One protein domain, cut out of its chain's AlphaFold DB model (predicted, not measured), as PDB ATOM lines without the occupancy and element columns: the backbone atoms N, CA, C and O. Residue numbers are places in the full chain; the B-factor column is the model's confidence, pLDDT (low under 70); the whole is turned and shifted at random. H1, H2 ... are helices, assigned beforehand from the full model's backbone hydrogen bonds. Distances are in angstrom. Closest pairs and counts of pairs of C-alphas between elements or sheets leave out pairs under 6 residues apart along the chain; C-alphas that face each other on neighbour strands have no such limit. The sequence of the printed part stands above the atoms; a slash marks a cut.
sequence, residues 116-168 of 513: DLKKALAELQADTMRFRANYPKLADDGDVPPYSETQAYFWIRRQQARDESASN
ATOM      1  N   ASP A 116     230.280 150.130 212.491       74.06
ATOM      2  CA  ASP A 116     230.769 148.751 212.575       74.06
ATOM      3  C   ASP A 116     230.792 148.185 214.004       74.06
ATOM      4  O   ASP A 116     230.677 146.975 214.194       74.06
ATOM      5  N   LEU A 117     230.843 149.040 215.033       81.75
ATOM      6  CA  LEU A 117     230.923 148.599 216.431       81.75
ATOM      7  C   LEU A 117     229.621 147.952 216.909       81.75
ATOM      8  O   LEU A 117     229.639 146.936 217.596       81.75
ATOM      9  N   LYS A 118     228.474 148.501 216.496       83.75
ATOM     10  CA  LYS A 118     227.161 147.927 216.832       83.75
ATOM     11  C   LYS A 118     226.970 146.552 216.200       83.75
ATOM     12  O   LYS A 118     226.373 145.675 216.817       83.75
ATOM     13  N   LYS A 119     227.492 146.363 214.986       86.00
ATOM     14  CA  LYS A 119     227.461 145.075 214.292       86.00
ATOM     15  C   LYS A 119     228.353 144.053 215.003       86.00
ATOM     16  O   LYS A 119     227.882 142.958 215.285       86.00
ATOM     17  N   ALA A 120     229.572 144.447 215.375       84.12
ATOM     18  CA  ALA A 120     230.499 143.594 216.119       84.12
ATOM     19  C   ALA A 120     229.959 143.191 217.502       84.12
ATOM     20  O   ALA A 120     230.103 142.044 217.911       84.12
ATOM     21  N   LEU A 121     229.289 144.104 218.214       89.00
ATOM     22  CA  LEU A 121     228.672 143.796 219.507       89.00
ATOM     23  C   LEU A 121     227.508 142.814 219.376       89.00
ATOM     24  O   LEU A 121     227.425 141.881 220.171       89.00
ATOM     25  N   ALA A 122     226.651 142.995 218.369       88.19
ATOM     26  CA  ALA A 122     225.545 142.082 218.099       88.19
ATOM     27  C   ALA A 122     226.039 140.682 217.689       88.19
ATOM     28  O   ALA A 122     225.464 139.676 218.105       88.19
ATOM     29  N   GLU A 123     227.117 140.612 216.908       90.62
ATOM     30  CA  GLU A 123     227.757 139.357 216.504       90.62
ATOM     31  C   GLU A 123     228.403 138.651 217.702       90.62
ATOM     32  O   GLU A 123     228.105 137.487 217.963       90.62
ATOM     33  N   LEU A 124     229.159 139.383 218.526       90.38
ATOM     34  CA  LEU A 124     229.759 138.850 219.748       90.38
ATOM     35  C   LEU A 124     228.700 138.373 220.753       90.38
ATOM     36  O   LEU A 124     228.873 137.347 221.410       90.38
ATOM     37  N   GLN A 125     227.582 139.091 220.859       94.06
ATOM     38  CA  GLN A 125     226.446 138.683 221.677       94.06
ATOM     39  C   GLN A 125     225.836 137.366 221.174       94.06
ATOM     40  O   GLN A 125     225.574 136.463 221.976       94.06
ATOM     41  N   ALA A 126     225.622 137.239 219.862       91.31
ATOM     42  CA  ALA A 126     225.086 136.026 219.251       91.31
ATOM     43  C   ALA A 126     226.036 134.830 219.426       91.31
ATOM     44  O   ALA A 126     225.581 133.735 219.766       91.31
ATOM     45  N   ASP A 127     227.340 135.041 219.270       91.81
ATOM     46  CA  ASP A 127     228.348 133.997 219.440       91.81
ATOM     47  C   ASP A 127     228.493 133.573 220.899       91.81
ATOM     48  O   ASP A 127     228.547 132.377 221.178       91.81
ATOM     49  N   THR A 128     228.436 134.515 221.844       90.75
ATOM     50  CA  THR A 128     228.427 134.192 223.281       90.75
ATOM     51  C   THR A 128     227.208 133.334 223.632       90.75
ATOM     52  O   THR A 128     227.330 132.328 224.330       90.75
ATOM     53  N   MET A 129     226.024 133.673 223.107       91.25
ATOM     54  CA  MET A 129     224.816 132.865 223.313       91.25
ATOM     55  C   MET A 129     224.924 131.475 222.675       91.25
ATOM     56  O   MET A 129     224.558 130.484 223.307       91.25
ATOM     57  N   ARG A 130     225.456 131.376 221.452       92.25
ATOM     58  CA  ARG A 130     225.677 130.091 220.768       92.25
ATOM     59  C   ARG A 130     226.696 129.222 221.494       92.25
ATOM     60  O   ARG A 130     226.480 128.023 221.624       92.25
ATOM     61  N   PHE A 131     227.779 129.811 221.990       89.94
ATOM     62  CA  PHE A 131     228.817 129.089 222.715       89.94
ATOM     63  C   PHE A 131     228.274 128.510 224.024       89.94
ATOM     64  O   PHE A 131     228.469 127.329 224.299       89.94
ATOM     65  N   ARG A 132     227.488 129.294 224.775       91.31
ATOM     66  CA  ARG A 132     226.815 128.809 225.992       91.31
ATOM     67  C   ARG A 132     225.775 127.725 225.698       91.31
ATOM     68  O   ARG A 132     225.631 126.802 226.489       91.31
ATOM     69  N   ALA A 133     225.095 127.793 224.553       90.31
ATOM     70  CA  ALA A 133     224.159 126.752 224.125       90.31
ATOM     71  C   ALA A 133     224.863 125.448 223.701       90.31
ATOM     72  O   ALA A 133     224.371 124.362 223.998       90.31
ATOM     73  N   ASN A 134     226.014 125.545 223.031       93.38
ATOM     74  CA  ASN A 134     226.790 124.383 222.587       93.38
ATOM     75  C   ASN A 134     227.566 123.719 223.735       93.38
ATOM     76  O   ASN A 134     227.826 122.517 223.683       93.38
ATOM     77  N   TYR A 135     227.911 124.484 224.774       89.00
ATOM     78  CA  TYR A 135     228.701 124.024 225.914       89.00
ATOM     79  C   TYR A 135     228.036 124.394 227.254       89.00
ATOM     80  O   TYR A 135     228.568 125.213 228.003       89.00
ATOM     81  N   PRO A 136     226.892 123.773 227.596       85.19
ATOM     82  CA  PRO A 136     226.124 124.127 228.792       85.19
ATOM     83  C   PRO A 136     226.894 123.875 230.092       85.19
ATOM     84  O   PRO A 136     226.800 124.673 231.011       85.19
ATOM     85  N   LYS A 137     227.746 122.839 230.141       85.38
ATOM     86  CA  LYS A 137     228.576 122.545 231.322       85.38
ATOM     87  C   LYS A 137     229.507 123.711 231.684       85.38
ATOM     88  O   LYS A 137     229.506 124.151 232.820       85.38
ATOM     89  N   LEU A 138     230.197 124.290 230.695       82.94
ATOM     90  CA  LEU A 138     231.061 125.459 230.913       82.94
ATOM     91  C   LEU A 138     230.267 126.737 231.240       82.94
ATOM     92  O   LEU A 138     230.801 127.677 231.825       82.94
ATOM     93  N   ALA A 139     228.996 126.809 230.837       82.38
ATOM     94  CA  ALA A 139     228.126 127.929 231.174       82.38
ATOM     95  C   ALA A 139     227.578 127.835 232.609       82.38
ATOM     96  O   ALA A 139     227.380 128.884 233.228       82.38
ATOM     97  N   ASP A 140     227.344 126.617 233.106       82.06
ATOM     98  CA  ASP A 140     226.874 126.325 234.466       82.06
ATOM     99  C   ASP A 140     228.008 126.440 235.496       82.06
ATOM    100  O   ASP A 140     227.794 126.976 236.583       82.06
ATOM    101  N   ASP A 141     229.225 126.026 235.125       84.12
ATOM    102  CA  ASP A 141     230.431 126.154 235.956       84.12
ATOM    103  C   ASP A 141     230.924 127.615 236.067       84.12
ATOM    104  O   ASP A 141     231.753 127.945 236.914       84.12
ATOM    105  N   GLY A 142     230.377 128.521 235.247       82.06
ATOM    106  CA  GLY A 142     230.698 129.951 235.263       82.06
ATOM    107  C   GLY A 142     231.936 130.342 234.450       82.06
ATOM    108  O   GLY A 142     232.249 131.531 234.378       82.06
ATOM    109  N   ASP A 143     232.589 129.387 233.783       83.25
ATOM    110  CA  ASP A 143     233.753 129.629 232.916       83.25
ATOM    111  C   ASP A 143     233.409 130.508 231.707       83.25
ATOM    112  O   ASP A 143     234.242 131.271 231.212       83.25
ATOM    113  N   VAL A 144     232.160 130.435 231.234       85.75
ATOM    114  CA  VAL A 144     231.636 131.324 230.192       85.75
ATOM    115  C   VAL A 144     230.593 132.265 230.800       85.75
ATOM    116  O   VAL A 144     229.422 131.878 230.945       85.75
ATOM    117  N   PRO A 145     230.973 133.514 231.127       83.75
ATOM    118  CA  PRO A 145     230.053 134.463 231.729       83.75
ATOM    119  C   PRO A 145     228.924 134.849 230.756       83.75
ATOM    120  O   PRO A 145     229.077 134.773 229.531       83.75
ATOM    121  N   PRO A 146     227.759 135.279 231.276       88.56
ATOM    122  CA  PRO A 146     226.727 135.885 230.447       88.56
ATOM    123  C   PRO A 146     227.272 137.102 229.704       88.56
ATOM    124  O   PRO A 146     228.090 137.853 230.230       88.56
ATOM    125  N   TYR A 147     226.782 137.305 228.481       91.69
ATOM    126  CA  TYR A 147     227.171 138.453 227.676       91.69
ATOM    127  C   TYR A 147     226.925 139.757 228.446       91.69
ATOM    128  O   TYR A 147     225.800 140.047 228.854       91.69
ATOM    129  N   SER A 148     227.987 140.544 228.603       91.06
ATOM    130  CA  SER A 148     227.951 141.892 229.153       91.06
ATOM    131  C   SER A 148     228.456 142.860 228.098       91.06
ATOM    132  O   SER A 148     229.604 142.780 227.656       91.06
ATOM    133  N   GLU A 149     227.598 143.798 227.713       84.25
ATOM    134  CA  GLU A 149     227.915 144.813 226.713       84.25
ATOM    135  C   GLU A 149     229.155 145.625 227.130       84.25
ATOM    136  O   GLU A 149     230.059 145.840 226.328       84.25
ATOM    137  N   THR A 150     229.285 145.976 228.414       84.81
ATOM    138  CA  THR A 150     230.440 146.725 228.937       84.81
ATOM    139  C   THR A 150     231.754 145.948 228.818       84.81
ATOM    140  O   THR A 150     232.779 146.523 228.451       84.81
ATOM    141  N   GLN A 151     231.733 144.639 229.085       85.06
ATOM    142  CA  GLN A 151     232.919 143.790 228.924       85.06
ATOM    143  C   GLN A 151     233.279 143.625 227.444       85.06
ATOM    144  O   GLN A 151     234.449 143.711 227.076       85.06
ATOM    145  N   ALA A 152     232.277 143.452 226.581       87.31
ATOM    146  CA  ALA A 152     232.465 143.373 225.139       87.31
ATOM    147  C   ALA A 152     233.120 144.645 224.569       87.31
ATOM    148  O   ALA A 152     234.098 144.555 223.824       87.31
ATOM    149  N   TYR A 153     232.647 145.829 224.976       84.31
ATOM    150  CA  TYR A 153     233.259 147.110 224.608       84.31
ATOM    151  C   TYR A 153     234.731 147.192 225.026       84.31
ATOM    152  O   TYR A 153     235.575 147.606 224.227       84.31
ATOM    153  N   PHE A 154     235.045 146.775 226.254       84.88
ATOM    154  CA  PHE A 154     236.411 146.777 226.774       84.88
ATOM    155  C   PHE A 154     237.353 145.919 225.914       84.88
ATOM    156  O   PHE A 154     238.413 146.387 225.494       84.88
ATOM    157  N   TRP A 155     236.951 144.688 225.587       81.50
ATOM    158  CA  TRP A 155     237.781 143.769 224.805       81.50
ATOM    159  C   TRP A 155     237.958 144.201 223.349       81.50
ATOM    160  O   TRP A 155     239.078 144.160 222.837       81.50
ATOM    161  N   ILE A 156     236.894 144.678 222.695       84.12
ATOM    162  CA  ILE A 156     236.979 145.196 221.320       84.12
ATOM    163  C   ILE A 156     237.933 146.394 221.267       84.12
ATOM    164  O   ILE A 156     238.787 146.471 220.384       84.12
ATOM    165  N   ARG A 157     237.846 147.300 222.247       80.94
ATOM    166  CA  ARG A 157     238.727 148.470 222.315       80.94
ATOM    167  C   ARG A 157     240.188 148.082 222.542       80.94
ATOM    168  O   ARG A 157     241.071 148.665 221.916       80.94
ATOM    169  N   ARG A 158     240.442 147.079 223.391       77.06
ATOM    170  CA  ARG A 158     241.792 146.556 223.652       77.06
ATOM    171  C   ARG A 158     242.439 145.973 222.393       77.06
ATOM    172  O   ARG A 158     243.626 146.190 222.168       77.06
ATOM    173  N   GLN A 159     241.666 145.273 221.566       75.31
ATOM    174  CA  GLN A 159     242.167 144.716 220.307       75.31
ATOM    175  C   GLN A 159     242.423 145.802 219.258       75.31
ATOM    176  O   GLN A 159     243.479 145.802 218.637       75.31
ATOM    177  N   GLN A 160     241.538 146.794 219.144       79.00
ATOM    178  CA  GLN A 160     241.765 147.942 218.259       79.00
ATOM    179  C   GLN A 160     243.043 148.711 218.624       79.00
ATOM    180  O   GLN A 160     243.827 149.043 217.743       79.00
ATOM    181  N   ALA A 161     243.299 148.930 219.918       70.81
ATOM    182  CA  ALA A 161     244.526 149.583 220.376       70.81
ATOM    183  C   ALA A 161     245.795 148.783 220.018       70.81
ATOM    184  O   ALA A 161     246.825 149.372 219.686       70.81
ATOM    185  N   ARG A 162     245.721 147.444 220.037       72.62
ATOM    186  CA  ARG A 162     246.811 146.557 219.591       72.62
ATOM    187  C   ARG A 162     247.053 146.635 218.085       72.62
ATOM    188  O   ARG A 162     248.201 146.673 217.647       72.62
ATOM    189  N   ASP A 163     245.992 146.690 217.291       73.88
ATOM    190  CA  ASP A 163     246.119 146.821 215.837       73.88
ATOM    191  C   ASP A 163     246.676 148.202 215.451       73.88
ATOM    192  O   ASP A 163     247.542 148.325 214.574       73.88
ATOM    193  N   GLU A 164     246.244 149.248 216.159       72.38
ATOM    194  CA  GLU A 164     246.759 150.609 216.016       72.38
ATOM    195  C   GLU A 164     248.254 150.677 216.374       72.38
ATOM    196  O   GLU A 164     249.041 151.205 215.579       72.38
ATOM    197  N   SER A 165     248.686 150.078 217.491       68.25
ATOM    198  CA  SER A 165     250.103 150.057 217.889       68.25
ATOM    199  C   SER A 165     250.983 149.265 216.909       68.25
ATOM    200  O   SER A 165     252.065 149.735 216.529       68.25
ATOM    201  N   ALA A 166     250.494 148.133 216.393       70.50
ATOM    202  CA  ALA A 166     251.176 147.332 215.374       70.50
ATOM    203  C   ALA A 166     251.292 148.054 214.014       70.50
ATOM    204  O   ALA A 166     252.288 147.912 213.294       70.50
ATOM    205  N   SER A 167     250.292 148.858 213.645       67.94
ATOM    206  CA  SER A 167     250.340 149.665 212.420       67.94
ATOM    207  C   SER A 167     251.347 150.821 212.533       67.94
ATOM    208  O   SER A 167     252.104 151.101 211.593       67.94
ATOM    209  N   ASN A 168     251.423 151.451 213.708       64.62
ATOM    210  CA  ASN A 168     252.274 152.611 213.947       64.62
ATOM    211  C   ASN A 168     253.763 152.220 214.055       64.62
ATOM    212  O   ASN A 168     254.640 152.938 213.559       64.62
TER     213      ASN A 168
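This is residues 116 to 168 of the 513 residues of an uncharacterized protein of Valsa mali var. pyri (UniProt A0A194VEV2). Two long helices, H1 and H3, meet where the start of H3 packs on the early part of H1; the chain folds back between them through tiny H2 at the far end of H1, and the end of H3, residues 158 to 168, sticks out as a free arm. The printed part has 53 residues with three named helices, H1, H2, H3 in chain order, and no named strand: all helix. It is loose, with a radius of gyration of the C-alphas of 13.3 A and spans of 42 by 20 by 17 A.

H1, residues 116 to 134, runs 26.6 A from C-alpha 116 at (230.769, 148.751, 212.575). H2 is residues 136 to 140, 6.1 A. H3, residues 149 to 168, runs 28.6 A to C-alpha 168 at (252.274, 152.611, 213.947).

H1 and H2 are close but not clearly touching; their closest C-alphas, of Arg 132 and Ala 139, are 5.4 A apart. H2 and H3 are apart. H1 touches H3 with residues 121 to 124 alone, and H3 touches H1 with residues 149 to 153 alone; the closest C-alphas, of Leu 121 and Ala 152, are 6.8 A apart. They run opposite ways at a steep tilt of 59 degrees. In H1, H2 and H3 every O i to N i+4 pair is within hydrogen-bond range.

The C-alphas farthest apart, of Lys 137 and Asn 168, are 42.0 A apart. The printed part has no cut; the link H1 to H2 is tight, H2 to H3 short. Residues 165, 167 and 168 have pLDDT under 70.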